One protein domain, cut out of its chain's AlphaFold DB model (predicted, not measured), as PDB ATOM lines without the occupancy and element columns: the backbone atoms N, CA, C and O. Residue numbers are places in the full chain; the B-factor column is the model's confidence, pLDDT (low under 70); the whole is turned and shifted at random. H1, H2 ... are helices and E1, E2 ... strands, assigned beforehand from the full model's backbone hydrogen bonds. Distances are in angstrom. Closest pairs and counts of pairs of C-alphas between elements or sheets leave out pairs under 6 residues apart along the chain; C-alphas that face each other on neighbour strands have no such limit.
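This is residues 19 to 125 of the 125 residues of an uncharacterized protein of Acinetobacter terrae (UniProt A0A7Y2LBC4). A strongly twisted four-stranded sheet, E1 E2 E3 E6, makes one end of this elongated domain, and a long two-stranded hairpin, E4 and E5, reaches away from it as an arm. The one long helix, H1, packs on one face of the sheet at E1 and E2 and then runs on beside the arm, with E5 next to it. The printed part has 107 residues with six named strands and then one named helix, in the order E1 E2 E3 E4 E5 E6 H1; both sheets are antiparallel, and the class is mixed, helices and strands. The whole is loose, with a radius of gyration of the C-alphas of 16.6 A, and a rod in outline, spanning 57 by 26 by 25 A.

Find C-alpha 19 at (-25.150, 8.790, -44.564), where E1 begins; it covers residues 19 to 27, 18.1 A long, and bends by 80 degrees at residue 22. E2, residues 30 to 37, is 23.3 A long, E3, residues 40 to 47, is 23.4 A, and E6, residues 82 to 87, is 13.0 A. For the second sheet, look at E4, residues 49 to 57, 24.1 A long, starting at C-alpha 49 (-41.455, 8.880, -54.455), and E5, residues 67 to 75, 24.0 A. H1, residues 101 to 124, is 34.8 A long and ends at C-alpha 124 (-39.376, -16.483, -53.422).

Begin with the sheet E1 E2 E3 E6, where E1 and E6 are the edge strands. E1, E2 and E3 form a meander, each strand the antiparallel neighbour of the one before; look for N 25 and O 32, 2.9 A apart, in the hairpin E1 and E2, and N 33 and O 44, 3.0 A, in the hairpin E2 and E3. E6 is the antiparallel neighbour of E3, with N 43 and O 86 at 2.8 A. H1 is on one face of this sheet, two layers, at a height over the sheet of 8.6 A. It lies over E1 and E2, slantwise to the strands, at 48 degrees to E1 on the local plane. The closest C-alphas of E1 and H1 are those of Leu 19 and Gln 103, 6.0 A apart. E3 runs on into E4 across a break of 1 residue, at 88 degrees. In the hairpin E4 and E5, find N 51 and O 73, 2.8 A apart. H1 touches E5, and their closest C-alphas, of Glu 75 and Asn 108, are 5.7 A apart; H1 and E4 are near each other. E5 and E6 are apart. In H1 every O i to N i+4 pair is within hydrogen-bond range.

The two C-alphas farthest apart, those of Asp 62 and Asp 90, are 57.0 A apart. The link E6 to H1 is long, with 13 residues; in it, residues 96 to 97 pair antiparallel with residues 82 to 83 of E6. The printed part has no cut and ends at residue 125, the chain's last. The mean pLDDT of the printed part is 92.4, and no printed residue is under 70.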
ATOM      1  N   LEU A  19     -24.070   9.761 -44.695       97.88
ATOM      2  CA  LEU A  19     -25.150   8.790 -44.564       97.88
ATOM      3  C   LEU A  19     -24.617   7.463 -44.008       97.88
ATOM      4  O   LEU A  19     -23.670   6.900 -44.564       97.88
ATOM      5  N   VAL A  20     -25.264   6.941 -42.969       97.62
ATOM      6  CA  VAL A  20     -24.984   5.613 -42.412       97.62
ATOM      7  C   VAL A  20     -25.855   4.582 -43.129       97.62
ATOM      8  O   VAL A  20     -27.040   4.457 -42.834       97.62
ATOM      9  N   ALA A  21     -25.288   3.833 -44.076       94.31
ATOM     10  CA  ALA A  21     -26.052   2.902 -44.918       94.31
ATOM     11  C   ALA A  21     -26.847   1.851 -44.116       94.31
ATOM     12  O   ALA A  21     -28.000   1.579 -44.422       94.31
ATOM     13  N   GLU A  22     -26.258   1.320 -43.042       94.31
ATOM     14  CA  GLU A  22     -26.879   0.295 -42.184       94.31
ATOM     15  C   GLU A  22     -28.067   0.818 -41.353       94.31
ATOM     16  O   GLU A  22     -28.809   0.021 -40.790       94.31
ATOM     17  N   SER A  23     -28.248   2.141 -41.266       96.56
ATOM     18  CA  SER A  23     -29.358   2.769 -40.529       96.56
ATOM     19  C   SER A  23     -30.626   2.951 -41.366       96.56
ATOM     20  O   SER A  23     -31.630   3.439 -40.853       96.56
ATOM     21  N   ILE A  24     -30.565   2.645 -42.665       97.62
ATOM     22  CA  ILE A  24     -31.657   2.940 -43.587       97.62
ATOM     23  C   ILE A  24     -32.783   1.931 -43.374       97.62
ATOM     24  O   ILE A  24     -32.624   0.733 -43.602       97.62
ATOM     25  N   GLU A  25     -33.945   2.440 -42.988       96.31
ATOM     26  CA  GLU A  25     -35.163   1.668 -42.794       96.31
ATOM     27  C   GLU A  25     -36.266   2.199 -43.709       96.31
ATOM     28  O   GLU A  25     -36.487   3.407 -43.813       96.31
ATOM     29  N   VAL A  26     -36.982   1.282 -44.363       95.81
ATOM     30  CA  VAL A  26     -38.049   1.611 -45.315       95.81
ATOM     31  C   VAL A  26     -39.357   0.968 -44.873       95.81
ATOM     32  O   VAL A  26     -39.494  -0.263 -44.909       95.81
ATOM     33  N   GLU A  27     -40.330   1.809 -44.534       93.12
ATOM     34  CA  GLU A  27     -41.696   1.432 -44.175       93.12
ATOM     35  C   GLU A  27     -42.674   2.088 -45.161       93.12
ATOM     36  O   GLU A  27     -42.887   3.296 -45.115       93.12
ATOM     37  N   ALA A  28     -43.252   1.286 -46.063       90.12
ATOM     38  CA  ALA A  28     -43.984   1.775 -47.237       90.12
ATOM     39  C   ALA A  28     -43.134   2.767 -48.059       90.12
ATOM     40  O   ALA A  28     -42.120   2.364 -48.623       90.12
ATOM     41  N   ASP A  29     -43.525   4.036 -48.091       92.50
ATOM     42  CA  ASP A  29     -42.881   5.150 -48.793       92.50
ATOM     43  C   ASP A  29     -42.102   6.087 -47.842       92.50
ATOM     44  O   ASP A  29     -41.543   7.102 -48.263       92.50
ATOM     45  N   MET A  30     -42.033   5.740 -46.552       96.50
ATOM     46  CA  MET A  30     -41.278   6.472 -45.543       96.50
ATOM     47  C   MET A  30     -39.880   5.875 -45.377       96.50
ATOM     48  O   MET A  30     -39.726   4.701 -45.024       96.50
ATOM     49  N   VAL A  31     -38.858   6.707 -45.574       97.75
ATOM     50  CA  VAL A  31     -37.447   6.335 -45.445       97.75
ATOM     51  C   VAL A  31     -36.866   6.999 -44.205       97.75
ATOM     52  O   VAL A  31     -36.791   8.226 -44.132       97.75
ATOM     53  N   ARG A  32     -36.429   6.194 -43.235       98.12
ATOM     54  CA  ARG A  32     -35.689   6.652 -42.053       98.12
ATOM     55  C   ARG A  32     -34.214   6.343 -42.232       98.12
ATOM     56  O   ARG A  32     -33.870   5.288 -42.750       98.12
ATOM     57  N   PHE A  33     -33.347   7.270 -41.847       98.38
ATOM     58  CA  PHE A  33     -31.902   7.114 -41.987       98.38
ATOM     59  C   PHE A  33     -31.150   8.039 -41.032       98.38
ATOM     60  O   PHE A  33     -31.670   9.073 -40.612       98.38
ATOM     61  N   THR A  34     -29.894   7.714 -40.752       98.38
ATOM     62  CA  THR A  34     -29.015   8.501 -39.889       98.38
ATOM     63  C   THR A  34     -27.911   9.174 -40.702       98.38
ATOM     64  O   THR A  34     -27.246   8.560 -41.542       98.38
ATOM     65  N   LEU A  35     -27.692  10.459 -40.425       98.00
ATOM     66  CA  LEU A  35     -26.495  11.196 -40.813       98.00
ATOM     67  C   LEU A  35     -25.525  11.229 -39.628       98.00
ATOM     68  O   LEU A  35     -25.926  11.585 -38.522       98.00
ATOM     69  N   GLN A  36     -24.246  10.927 -39.849       97.94
ATOM     70  CA  GLN A  36     -23.247  10.837 -38.784       97.94
ATOM     71  C   GLN A  36     -21.979  11.636 -39.103       97.94
ATOM     72  O   GLN A  36     -21.451  11.599 -40.214       97.94
ATOM     73  N   TYR A  37     -21.447  12.325 -38.091       96.94
ATOM     74  CA  TYR A  37     -20.098  12.886 -38.104       96.94
ATOM     75  C   TYR A  37     -19.405  12.634 -36.760       96.94
ATOM     76  O   TYR A  37     -19.749  13.219 -35.730       96.94
ATOM     77  N   GLY A  38     -18.405  11.749 -36.754       95.19
ATOM     78  CA  GLY A  38     -17.764  11.313 -35.515       95.19
ATOM     79  C   GLY A  38     -18.762  10.593 -34.603       95.19
ATOM     80  O   GLY A  38     -19.271   9.539 -34.971       95.19
ATOM     81  N   ALA A  39     -19.024  11.156 -33.423       94.50
ATOM     82  CA  ALA A  39     -19.989  10.633 -32.449       94.50
ATOM     83  C   ALA A  39     -21.327  11.401 -32.437       94.50
ATOM     84  O   ALA A  39     -22.110  11.219 -31.514       94.50
ATOM     85  N   VAL A  40     -21.544  12.308 -33.398       96.69
ATOM     86  CA  VAL A  40     -22.767  13.115 -33.509       96.69
ATOM     87  C   VAL A  40     -23.651  12.510 -34.588       96.69
ATOM     88  O   VAL A  40     -23.197  12.350 -35.725       96.69
ATOM     89  N   GLU A  41     -24.902  12.223 -34.244       97.56
ATOM     90  CA  GLU A  41     -25.902  11.669 -35.156       97.56
ATOM     91  C   GLU A  41     -27.091  12.617 -35.349       97.56
ATOM     92  O   GLU A  41     -27.449  13.424 -34.481       97.56
ATOM     93  N   ILE A  42     -27.709  12.518 -36.522       97.94
ATOM     94  CA  ILE A  42     -28.971  13.166 -36.865       97.94
ATOM     95  C   ILE A  42     -29.842  12.108 -37.539       97.94
ATOM     96  O   ILE A  42     -29.603  11.746 -38.693       97.94
ATOM     97  N   ASP A  43     -30.850  11.632 -36.821       98.19
ATOM     98  CA  ASP A  43     -31.838  10.702 -37.353       98.19
ATOM     99  C   ASP A  43     -32.880  11.504 -38.128       98.19
ATOM    100  O   ASP A  43     -33.429  12.492 -37.629       98.19
ATOM    101  N   CYS A  44     -33.124  11.100 -39.367       98.00
ATOM    102  CA  CYS A  44     -33.949  11.808 -40.328       98.00
ATOM    103  C   CYS A  44     -35.037  10.895 -40.895       98.00
ATOM    104  O   CYS A  44     -34.857   9.684 -41.003       98.00
ATOM    105  N   GLU A  45     -36.143  11.498 -41.320       97.88
ATOM    106  CA  GLU A  45     -37.153  10.865 -42.172       97.88
ATOM    107  C   GLU A  45     -37.364  11.670 -43.455       97.88
ATOM    108  O   GLU A  45     -37.381  12.908 -43.454       97.88
ATOM    109  N   ALA A  46     -37.558  10.947 -44.552       97.31
ATOM    110  CA  ALA A  46     -37.917  11.481 -45.851       97.31
ATOM    111  C   ALA A  46     -39.089  10.695 -46.436       97.31
ATOM    112  O   ALA A  46     -39.168   9.475 -46.303       97.31
ATOM    113  N   GLN A  47     -39.968  11.417 -47.122       96.38
ATOM    114  CA  GLN A  47     -40.958  10.818 -48.002       96.38
ATOM    115  C   GLN A  47     -40.260  10.494 -49.324       96.38
ATOM    116  O   GLN A  47     -39.704  11.405 -49.939       96.38
ATOM    117  N   ALA A  48     -40.262   9.229 -49.732       96.19
ATOM    118  CA  ALA A  48     -39.778   8.827 -51.046       96.19
ATOM    119  C   ALA A  48     -40.922   8.816 -52.064       96.19
ATOM    120  O   ALA A  48     -42.075   8.535 -51.724       96.19
ATOM    121  N   ASP A  49     -40.581   9.097 -53.315       96.06
ATOM    122  CA  ASP A  49     -41.455   8.880 -54.455       96.06
ATOM    123  C   ASP A  49     -41.356   7.416 -54.894       96.06
ATOM    124  O   ASP A  49     -40.262   6.870 -55.063       96.06
ATOM    125  N   GLU A  50     -42.511   6.779 -55.094       94.75
ATOM    126  CA  GLU A  50     -42.592   5.443 -55.679       94.75
ATOM    127  C   GLU A  50     -42.591   5.544 -57.207       94.75
ATOM    128  O   GLU A  50     -43.445   6.190 -57.823       94.75
ATOM    129  N   LEU A  51     -41.612   4.889 -57.816       93.88
ATOM    130  CA  LEU A  51     -41.395   4.800 -59.249       93.88
ATOM    131  C   LEU A  51     -41.470   3.336 -59.689       93.88
ATOM    132  O   LEU A  51     -41.333   2.410 -58.892       93.88
ATOM    133  N   THR A  52     -41.661   3.121 -60.986       92.44
ATOM    134  CA  THR A  52     -41.549   1.791 -61.594       92.44
ATOM    135  C   THR A  52     -40.206   1.686 -62.296       92.44
ATOM    136  O   THR A  52     -39.879   2.542 -63.119       92.44
ATOM    137  N   ASP A  53     -39.457   0.638 -61.978       91.75
ATOM    138  CA  ASP A  53     -38.206   0.278 -62.642       91.75
ATOM    139  C   ASP A  53     -38.255  -1.211 -63.028       91.75
ATOM    140  O   ASP A  53     -39.132  -1.941 -62.558       91.75
ATOM    141  N   SER A  54     -37.361  -1.666 -63.904       87.50
ATOM    142  CA  SER A  54     -37.355  -3.052 -64.384       87.50
ATOM    143  C   SER A  54     -36.043  -3.766 -64.079       87.50
ATOM    144  O   SER A  54     -34.959  -3.185 -64.060       87.50
ATOM    145  N   THR A  55     -36.139  -5.066 -63.805       84.69
ATOM    146  CA  THR A  55     -34.987  -5.953 -63.619       84.69
ATOM    147  C   THR A  55     -35.182  -7.250 -64.399       84.69
ATOM    148  O   THR A  55     -36.304  -7.638 -64.723       84.69
ATOM    149  N   CYS A  56     -34.090  -7.935 -64.732       84.56
ATOM    150  CA  CYS A  56     -34.139  -9.218 -65.429       84.56
ATOM    151  C   CYS A  56     -34.049 -10.356 -64.420       84.56
ATOM    152  O   CYS A  56     -33.057 -10.468 -63.700       84.56
ATOM    153  N   VAL A  57     -35.037 -11.251 -64.421       82.75
ATOM    154  CA  VAL A  57     -34.989 -12.458 -63.595       82.75
ATOM    155  C   VAL A  57     -34.948 -13.707 -64.456       82.75
ATOM    156  O   VAL A  57     -35.766 -13.903 -65.353       82.75
ATOM    157  N   ASN A  58     -34.028 -14.607 -64.108       81.12
ATOM    158  CA  ASN A  58     -33.954 -15.948 -64.658       81.12
ATOM    159  C   ASN A  58     -34.084 -16.984 -63.548       81.12
ATOM    160  O   ASN A  58     -33.251 -17.070 -62.649       81.12
ATOM    161  N   ARG A  59     -35.127 -17.809 -63.623       76.25
ATOM    162  CA  ARG A  59     -35.354 -18.911 -62.671       76.25
ATOM    163  C   ARG A  59     -34.753 -20.239 -63.151       76.25
ATOM    164  O   ARG A  59     -35.075 -21.299 -62.617       76.25
ATOM    165  N   THR A  60     -33.926 -20.204 -64.194       78.50
ATOM    166  CA  THR A  60     -33.322 -21.367 -64.853       78.50
ATOM    167  C   THR A  60     -31.827 -21.140 -65.107       78.50
ATOM    168  O   THR A  60     -31.303 -20.057 -64.882       78.50
ATOM    169  N   ASN A  61     -31.129 -22.165 -65.606       77.62
ATOM    170  CA  ASN A  61     -29.723 -22.047 -66.017       77.62
ATOM    171  C   ASN A  61     -29.554 -21.636 -67.495       77.62
ATOM    172  O   ASN A  61     -28.429 -21.654 -67.992       77.62
ATOM    173  N   ASP A  62     -30.643 -21.351 -68.221       82.69
ATOM    174  CA  ASP A  62     -30.602 -20.942 -69.632       82.69
ATOM    175  C   ASP A  62     -30.806 -19.423 -69.737       82.69
ATOM    176  O   ASP A  62     -31.925 -18.965 -69.503       82.69
ATOM    177  N   PRO A  63     -29.776 -18.643 -70.117       78.00
ATOM    178  CA  PRO A  63     -29.854 -17.184 -70.252       78.00
ATOM    179  C   PRO A  63     -30.943 -16.681 -71.213       78.00
ATOM    180  O   PRO A  63     -31.312 -15.516 -71.174       78.00
ATOM    181  N   GLN A  64     -31.478 -17.532 -72.094       82.94
ATOM    182  CA  GLN A  64     -32.587 -17.152 -72.980       82.94
ATOM    183  C   GLN A  64     -33.937 -17.038 -72.259       82.94
ATOM    184  O   GLN A  64     -34.900 -16.558 -72.853       82.94
ATOM    185  N   ASN A  65     -34.014 -17.485 -71.004       83.75
ATOM    186  CA  ASN A  65     -35.214 -17.402 -70.174       83.75
ATOM    187  C   ASN A  65     -35.220 -16.174 -69.252       83.75
ATOM    188  O   ASN A  65     -36.017 -16.144 -68.314       83.75
ATOM    189  N   ASP A  66     -34.341 -15.195 -69.478       83.81
ATOM    190  CA  ASP A  66     -34.404 -13.909 -68.785       83.81
ATOM    191  C   ASP A  66     -35.752 -13.248 -69.098       83.81
ATOM    192  O   ASP A  66     -36.089 -12.991 -70.257       83.81
ATOM    193  N   VAL A  67     -36.542 -13.000 -68.056       85.06
ATOM    194  CA  VAL A  67     -37.800 -12.262 -68.154       85.06
ATOM    195  C   VAL A  67     -37.606 -10.925 -67.463       85.06
ATOM    196  O   VAL A  67     -37.224 -10.873 -66.294       85.06
ATOM    197  N   GLU A  68     -37.876  -9.854 -68.199       87.88
ATOM    198  CA  GLU A  68     -37.961  -8.513 -67.638       87.88
ATOM    199  C   GLU A  68     -39.214  -8.421 -66.764       87.88
ATOM    200  O   GLU A  68     -40.319  -8.776 -67.188       87.88
ATOM    201  N   VAL A  69     -39.018  -8.006 -65.521       87.56
ATOM    202  CA  VAL A  69     -40.059  -7.869 -64.512       87.56
ATOM    203  C   VAL A  69     -39.955  -6.494 -63.877       87.56
ATOM    204  O   VAL A  69     -38.865  -6.029 -63.543       87.56
ATOM    205  N   ASP A  70     -41.108  -5.860 -63.713       91.56
ATOM    206  CA  ASP A  70     -41.204  -4.555 -63.078       91.56
ATOM    207  C   ASP A  70     -41.174  -4.707 -61.553       91.56
ATOM    208  O   ASP A  70     -41.785  -5.626 -60.995       91.56
ATOM    209  N   TYR A  71     -40.500  -3.777 -60.882       89.69
ATOM    210  CA  TYR A  71     -40.490  -3.652 -59.429       89.69
ATOM    211  C   TYR A  71     -40.712  -2.193 -59.004       89.69
ATOM    212  O   TYR A  71     -40.485  -1.248 -59.766       89.69
ATOM    213  N   ALA A  72     -41.199  -2.014 -57.775       91.12
ATOM    214  CA  ALA A  72     -41.360  -0.693 -57.182       91.12
ATOM    215  C   ALA A  72     -40.001  -0.189 -56.685       91.12
ATOM    216  O   ALA A  72     -39.372  -0.819 -55.833       91.12
ATOM    217  N   ARG A  73     -39.559   0.952 -57.211       94.00
ATOM    218  CA  ARG A  73     -38.347   1.656 -56.792       94.00
ATOM    219  C   ARG A  73     -38.732   2.871 -55.961       94.00
ATOM    220  O   ARG A  73     -39.670   3.581 -56.303       94.00
ATOM    221  N   LEU A  74     -37.969   3.141 -54.910       96.06
ATOM    222  CA  LEU A  74     -38.104   4.360 -54.117       96.06
ATOM    223  C   LEU A  74     -36.986   5.345 -54.450       96.06
ATOM    224  O   LEU A  74     -35.822   4.959 -54.562       96.06
ATOM    225  N   GLU A  75     -37.340   6.619 -54.578       96.56
ATOM    226  CA  GLU A  75     -36.390   7.701 -54.819       96.56
ATOM    227  C   GLU A  75     -36.679   8.894 -53.906       96.56
ATOM    228  O   GLU A  75     -37.813   9.344 -53.776       96.56
ATOM    229  N   VAL A  76     -35.640   9.417 -53.261       95.62
ATOM    230  CA  VAL A  76     -35.689  10.666 -52.499       95.62
ATOM    231  C   VAL A  76     -35.074  11.770 -53.351       95.62
ATOM    232  O   VAL A  76     -33.933  11.651 -53.802       95.62
ATOM    233  N   ASP A  77     -35.814  12.853 -53.573       91.38
ATOM    234  CA  ASP A  77     -35.328  13.993 -54.346       91.38
ATOM    235  C   ASP A  77     -34.476  14.961 -53.501       91.38
ATOM    236  O   ASP A  77     -34.577  15.035 -52.276       91.38
ATOM    237  N   ASP A  78     -33.625  15.745 -54.162       85.75
ATOM    238  CA  ASP A  78     -32.706  16.678 -53.501       85.75
ATOM    239  C   ASP A  78     -33.329  18.046 -53.170       85.75
ATOM    240  O   ASP A  78     -32.667  18.914 -52.594       85.75
ATOM    241  N   ARG A  79     -34.587  18.289 -53.549       86.56
ATOM    242  CA  ARG A  79     -35.296  19.566 -53.374       86.56
ATOM    243  C   ARG A  79     -36.214  19.532 -52.166       86.56
ATOM    244  O   ARG A  79     -36.423  20.586 -51.558       86.56
ATOM    245  N   THR A  80     -36.733  18.362 -51.814       90.12
ATOM    246  CA  THR A  80     -37.611  18.160 -50.666       90.12
ATOM    247  C   THR A  80     -36.793  18.048 -49.377       90.12
ATOM    248  O   THR A  80     -35.956  17.158 -49.234       90.12
ATOM    249  N   PRO A  81     -36.998  18.950 -48.398       93.56
ATOM    250  CA  PRO A  81     -36.307  18.856 -47.121       93.56
ATOM    251  C   PRO A  81     -36.759  17.638 -46.313       93.56
ATOM    252  O   PRO A  81     -37.960  17.390 -46.158       93.56
ATOM    253  N   VAL A  82     -35.795  16.966 -45.694       96.06
ATOM    254  CA  VAL A  82     -36.032  15.851 -44.770       96.06
ATOM    255  C   VAL A  82     -36.334  16.383 -43.368       96.06
ATOM    256  O   VAL A  82     -35.963  17.513 -43.028       96.06
ATOM    257  N   THR A  83     -37.058  15.612 -42.560       97.12
ATOM    258  CA  THR A  83     -37.389  15.977 -41.174       97.12
ATOM    259  C   THR A  83     -36.375  15.372 -40.218       97.12
ATOM    260  O   THR A  83     -36.102  14.181 -40.300       97.12
ATOM    261  N   VAL A  84     -35.875  16.155 -39.268       97.56
ATOM    262  CA  VAL A  84     -35.110  15.641 -38.125       97.56
ATOM    263  C   VAL A  84     -36.064  14.959 -37.141       97.56
ATOM    264  O   VAL A  84     -37.040  15.570 -36.710       97.56
ATOM    265  N   ILE A  85     -35.770  13.716 -36.770       97.31
ATOM    266  CA  ILE A  85     -36.507  12.930 -35.769       97.31
ATOM    267  C   ILE A  85     -35.810  13.009 -34.409       97.31
ATOM    268  O   ILE A  85     -36.472  13.163 -33.387       97.31
ATOM    269  N   ARG A  86     -34.478  12.889 -34.413       96.19
ATOM    270  CA  ARG A  86     -33.598  12.945 -33.239       96.19
ATOM    271  C   ARG A  86     -32.270  13.551 -33.662       96.19
ATOM    272  O   ARG A  86     -31.819  13.342 -34.785       96.19
ATOM    273  N   THR A  87     -31.603  14.276 -32.773       95.31
ATOM    274  CA  THR A  87     -30.306  14.872 -33.089       95.31
ATOM    275  C   THR A  87     -29.425  15.062 -31.860       95.31
ATOM    276  O   THR A  87     -29.912  15.396 -30.784       95.31
ATOM    277  N   ASP A  88     -28.116  14.884 -32.049       93.12
ATOM    278  CA  ASP A  88     -27.077  15.263 -31.080       93.12
ATOM    279  C   ASP A  88     -26.441  16.633 -31.408       93.12
ATOM    280  O   ASP A  88     -25.515  17.081 -30.727       93.12
ATOM    281  N   ALA A  89     -26.896  17.287 -32.483       90.25
ATOM    282  CA  ALA A  89     -26.429  18.591 -32.942       90.25
ATOM    283  C   ALA A  89     -27.331  19.731 -32.429       90.25
ATOM    284  O   ALA A  89     -28.357  19.500 -31.794       90.25
ATOM    285  N   ASP A  90     -26.964  20.983 -32.724       89.50
ATOM    286  CA  ASP A  90     -27.794  22.166 -32.432       89.50
ATOM    287  C   ASP A  90     -28.943  22.289 -33.455       89.50
ATOM    288  O   ASP A  90     -28.970  23.160 -34.327       89.50
ATOM    289  N   LEU A  91     -29.845  21.313 -33.392       92.06
ATOM    290  CA  LEU A  91     -31.047  21.136 -34.197       92.06
ATOM    291  C   LEU A  91     -32.206  20.788 -33.256       92.06
ATOM    292  O   LEU A  91     -32.001  20.418 -32.100       92.06
ATOM    293  N   VAL A  92     -33.437  20.896 -33.749       92.69
ATOM    294  CA  VAL A  92     -34.626  20.474 -32.998       92.69
ATOM    295  C   VAL A  92     -35.417  19.421 -33.759       92.69
ATOM    296  O   VAL A  92     -35.469  19.443 -34.990       92.69
ATOM    297  N   ASP A  93     -36.079  18.533 -33.026       94.12
ATOM    298  CA  ASP A  93     -37.005  17.561 -33.602       94.12
ATOM    299  C   ASP A  93     -38.083  18.284 -34.433       94.12
ATOM    300  O   ASP A  93     -38.609  19.338 -34.055       94.12
ATOM    301  N   GLY A  94     -38.395  17.739 -35.606       94.06
ATOM    302  CA  GLY A  94     -39.293  18.347 -36.587       94.06
ATOM    303  C   GLY A  94     -38.638  19.402 -37.486       94.06
ATOM    304  O   GLY A  94     -39.272  19.866 -38.441       94.06
ATOM    305  N   GLN A  95     -37.385  19.796 -37.230       94.81
ATOM    306  CA  GLN A  95     -36.680  20.746 -38.085       94.81
ATOM    307  C   GLN A  95     -36.454  20.160 -39.479       94.81
ATOM    308  O   GLN A  95     -36.097  18.998 -39.644       94.81
ATOM    309  N   LYS A  96     -36.654  20.997 -40.499       95.25
ATOM    310  CA  LYS A  96     -36.403  20.639 -41.894       95.25
ATOM    311  C   LYS A  96     -34.960  20.945 -42.267       95.25
ATOM    312  O   LYS A  96     -34.514  22.075 -42.065       95.25
ATOM    313  N   ILE A  97     -34.264  19.967 -42.837       95.12
ATOM    314  CA  ILE A  97     -32.888  20.111 -43.330       95.12
ATOM    315  C   ILE A  97     -32.802  19.657 -44.788       95.12
ATOM    316  O   ILE A  97     -33.613  18.857 -45.251       95.12
ATOM    317  N   LYS A  98     -31.831  20.189 -45.527       95.38
ATOM    318  CA  LYS A  98     -31.546  19.777 -46.901       95.38
ATOM    319  C   LYS A  98     -30.390  18.781 -46.913       95.38
ATOM    320  O   LYS A  98     -29.346  19.049 -46.311       95.38
ATOM    321  N   LEU A  99     -30.556  17.683 -47.641       95.94
ATOM    322  CA  LEU A  99     -29.457  16.775 -47.952       95.94
ATOM    323  C   LEU A  99     -28.550  17.380 -49.034       95.94
ATOM    324  O   LEU A  99     -28.987  18.181 -49.865       95.94
ATOM    325  N   THR A 100     -27.271  17.022 -49.016       95.44
ATOM    326  CA  THR A 100     -26.371  17.290 -50.142       95.44
ATOM    327  C   THR A 100     -26.662  16.334 -51.295       95.44
ATOM    328  O   THR A 100     -27.163  15.234 -51.079       95.44
ATOM    329  N   GLU A 101     -26.262  16.709 -52.512       94.81
ATOM    330  CA  GLU A 101     -26.345  15.825 -53.686       94.81
ATOM    331  C   GLU A 101     -25.682  14.464 -53.420       94.81
ATOM    332  O   GLU A 101     -26.254  13.426 -53.723       94.81
ATOM    333  N   GLN A 102     -24.523  14.456 -52.752       95.62
ATOM    334  CA  GLN A 102     -23.817  13.222 -52.400       95.62
ATOM    335  C   GLN A 102     -24.575  12.366 -51.370       95.62
ATOM    336  O   GLN A 102     -24.527  11.140 -51.434       95.62
ATOM    337  N   GLN A 103     -25.243  12.989 -50.394       97.25
ATOM    338  CA  GLN A 103     -26.074  12.268 -49.423       97.25
ATOM    339  C   GLN A 103     -27.290  11.641 -50.113       97.25
ATOM    340  O   GLN A 103     -27.597  10.484 -49.841       97.25
ATOM    341  N   VAL A 104     -27.930  12.374 -51.031       97.06
ATOM    342  CA  VAL A 104     -29.071  11.892 -51.827       97.06
ATOM    343  C   VAL A 104     -28.656  10.751 -52.754       97.06
ATOM    344  O   VAL A 104     -29.311   9.717 -52.768       97.06
ATOM    345  N   GLU A 105     -27.542  10.892 -53.473       96.56
ATOM    346  CA  GLU A 105     -27.013   9.845 -54.356       96.56
ATOM    347  C   GLU A 105     -26.742   8.549 -53.583       96.56
ATOM    348  O   GLU A 105     -27.199   7.478 -53.981       96.56
ATOM    349  N   LYS A 106     -26.058   8.646 -52.433       97.00
ATOM    350  CA  LYS A 106     -25.812   7.488 -51.564       97.00
ATOM    351  C   LYS A 106     -27.118   6.879 -51.050       97.00
ATOM    352  O   LYS A 106     -27.229   5.657 -51.028       97.00
ATOM    353  N   LEU A 107     -28.086   7.701 -50.640       97.81
ATOM    354  CA  LEU A 107     -29.376   7.230 -50.132       97.81
ATOM    355  C   LEU A 107     -30.147   6.469 -51.208       97.81
ATOM    356  O   LEU A 107     -30.533   5.329 -50.979       97.81
ATOM    357  N   ASN A 108     -30.293   7.053 -52.396       97.25
ATOM    358  CA  ASN A 108     -31.014   6.434 -53.504       97.25
ATOM    359  C   ASN A 108     -30.330   5.162 -54.004       97.25
ATOM    360  O   ASN A 108     -31.015   4.188 -54.300       97.25
ATOM    361  N   GLN A 109     -28.993   5.121 -54.013       96.19
ATOM    362  CA  GLN A 109     -28.272   3.888 -54.314       96.19
ATOM    363  C   GLN A 109     -28.634   2.783 -53.312       96.19
ATOM    364  O   GLN A 109     -28.913   1.666 -53.724       96.19
ATOM    365  N   GLN A 110     -28.645   3.068 -52.004       96.94
ATOM    366  CA  GLN A 110     -29.030   2.073 -50.992       96.94
ATOM    367  C   GLN A 110     -30.506   1.664 -51.101       96.94
ATOM    368  O   GLN A 110     -30.817   0.482 -50.962       96.94
ATOM    369  N   LEU A 111     -31.404   2.609 -51.391       96.38
ATOM    370  CA  LEU A 111     -32.824   2.321 -51.603       96.38
ATOM    371  C   LEU A 111     -33.051   1.366 -52.776       96.38
ATOM    372  O   LEU A 111     -33.881   0.470 -52.653       96.38
ATOM    373  N   GLU A 112     -32.299   1.506 -53.869       94.12
ATOM    374  CA  GLU A 112     -32.355   0.583 -55.007       94.12
ATOM    375  C   GLU A 112     -32.041  -0.857 -54.574       94.12
ATOM    376  O   GLU A 112     -32.845  -1.758 -54.818       94.12
ATOM    377  N   TRP A 113     -30.939  -1.071 -53.842       93.19
ATOM    378  CA  TRP A 113     -30.584  -2.396 -53.312       93.19
ATOM    379  C   TRP A 113     -31.678  -2.970 -52.405       93.19
ATOM    380  O   TRP A 113     -32.050  -4.131 -52.561       93.19
ATOM    381  N   ILE A 114     -32.227  -2.153 -51.498       93.81
ATOM    382  CA  ILE A 114     -33.300  -2.564 -50.579       93.81
ATOM    383  C   ILE A 114     -34.571  -2.953 -51.351       93.81
ATOM    384  O   ILE A 114     -35.223  -3.939 -51.005       93.81
ATOM    385  N   CYS A 115     -34.944  -2.193 -52.385       93.38
ATOM    386  CA  CYS A 115     -36.129  -2.478 -53.197       93.38
ATOM    387  C   CYS A 115     -35.966  -3.780 -53.991       93.38
ATOM    388  O   CYS A 115     -36.891  -4.592 -54.019       93.38
ATOM    389  N   ILE A 116     -34.785  -4.011 -54.573       91.38
ATOM    390  CA  ILE A 116     -34.470  -5.255 -55.287       91.38
ATOM    391  C   ILE A 116     -34.506  -6.451 -54.329       91.38
ATOM    392  O   ILE A 116     -35.156  -7.448 -54.633       91.38
ATOM    393  N   GLU A 117     -33.874  -6.356 -53.156       91.25
ATOM    394  CA  GLU A 117     -33.873  -7.444 -52.170       91.25
ATOM    395  C   GLU A 117     -35.298  -7.782 -51.704       91.25
ATOM    396  O   GLU A 117     -35.686  -8.953 -51.681       91.25
ATOM    397  N   LYS A 118     -36.122  -6.765 -51.407       90.38
ATOM    398  CA  LYS A 118     -37.541  -6.963 -51.064       90.38
ATOM    399  C   LYS A 118     -38.305  -7.657 -52.193       90.38
ATOM    400  O   LYS A 118     -39.028  -8.616 -51.930       90.38
ATOM    401  N   PHE A 119     -38.113  -7.218 -53.436       90.31
ATOM    402  CA  PHE A 119     -38.738  -7.831 -54.606       90.31
ATOM    403  C   PHE A 119     -38.335  -9.306 -54.776       90.31
ATOM    404  O   PHE A 119     -39.190 -10.172 -54.972       90.31
ATOM    405  N   GLU A 120     -37.044  -9.624 -54.653       88.75
ATOM    406  CA  GLU A 120     -36.544 -11.000 -54.743       88.75
ATOM    407  C   GLU A 120     -37.116 -11.896 -53.637       88.75
ATOM    408  O   GLU A 120     -37.506 -13.038 -53.903       88.75
ATOM    409  N   MET A 121     -37.222 -11.378 -52.408       88.81
ATOM    410  CA  MET A 121     -37.843 -12.086 -51.286       88.81
ATOM    411  C   MET A 121     -39.330 -12.368 -51.534       88.81
ATOM    412  O   MET A 121     -39.785 -13.482 -51.273       88.81
ATOM    413  N   GLU A 122     -40.081 -11.396 -52.058       87.69
ATOM    414  CA  GLU A 122     -41.497 -11.564 -52.409       87.69
ATOM    415  C   GLU A 122     -41.698 -12.585 -53.532       87.69
ATOM    416  O   GLU A 122     -42.645 -13.368 -53.500       87.69
ATOM    417  N   MET A 123     -40.785 -12.635 -54.502       84.00
ATOM    418  CA  MET A 123     -40.824 -13.633 -55.570       84.00
ATOM    419  C   MET A 123     -40.506 -15.060 -55.108       84.00
ATOM    420  O   MET A 123     -40.869 -16.015 -55.806       84.00
ATOM    421  N   ALA A 124     -39.775 -15.203 -54.001       78.69
ATOM    422  CA  ALA A 124     -39.376 -16.483 -53.422       78.69
ATOM    423  C   ALA A 124     -40.390 -17.046 -52.405       78.69
ATOM    424  O   ALA A 124     -40.273 -18.221 -52.039       78.69
ATOM    425  N   ALA A 125     -41.342 -16.228 -51.945       70.00
ATOM    426  CA  ALA A 125     -42.399 -16.587 -50.993       70.00
ATOM    427  C   ALA A 125     -43.590 -17.303 -51.660       70.00
ATOM    428  O   ALA A 125     -44.172 -18.193 -50.992       70.00
TER     429      ALA A 125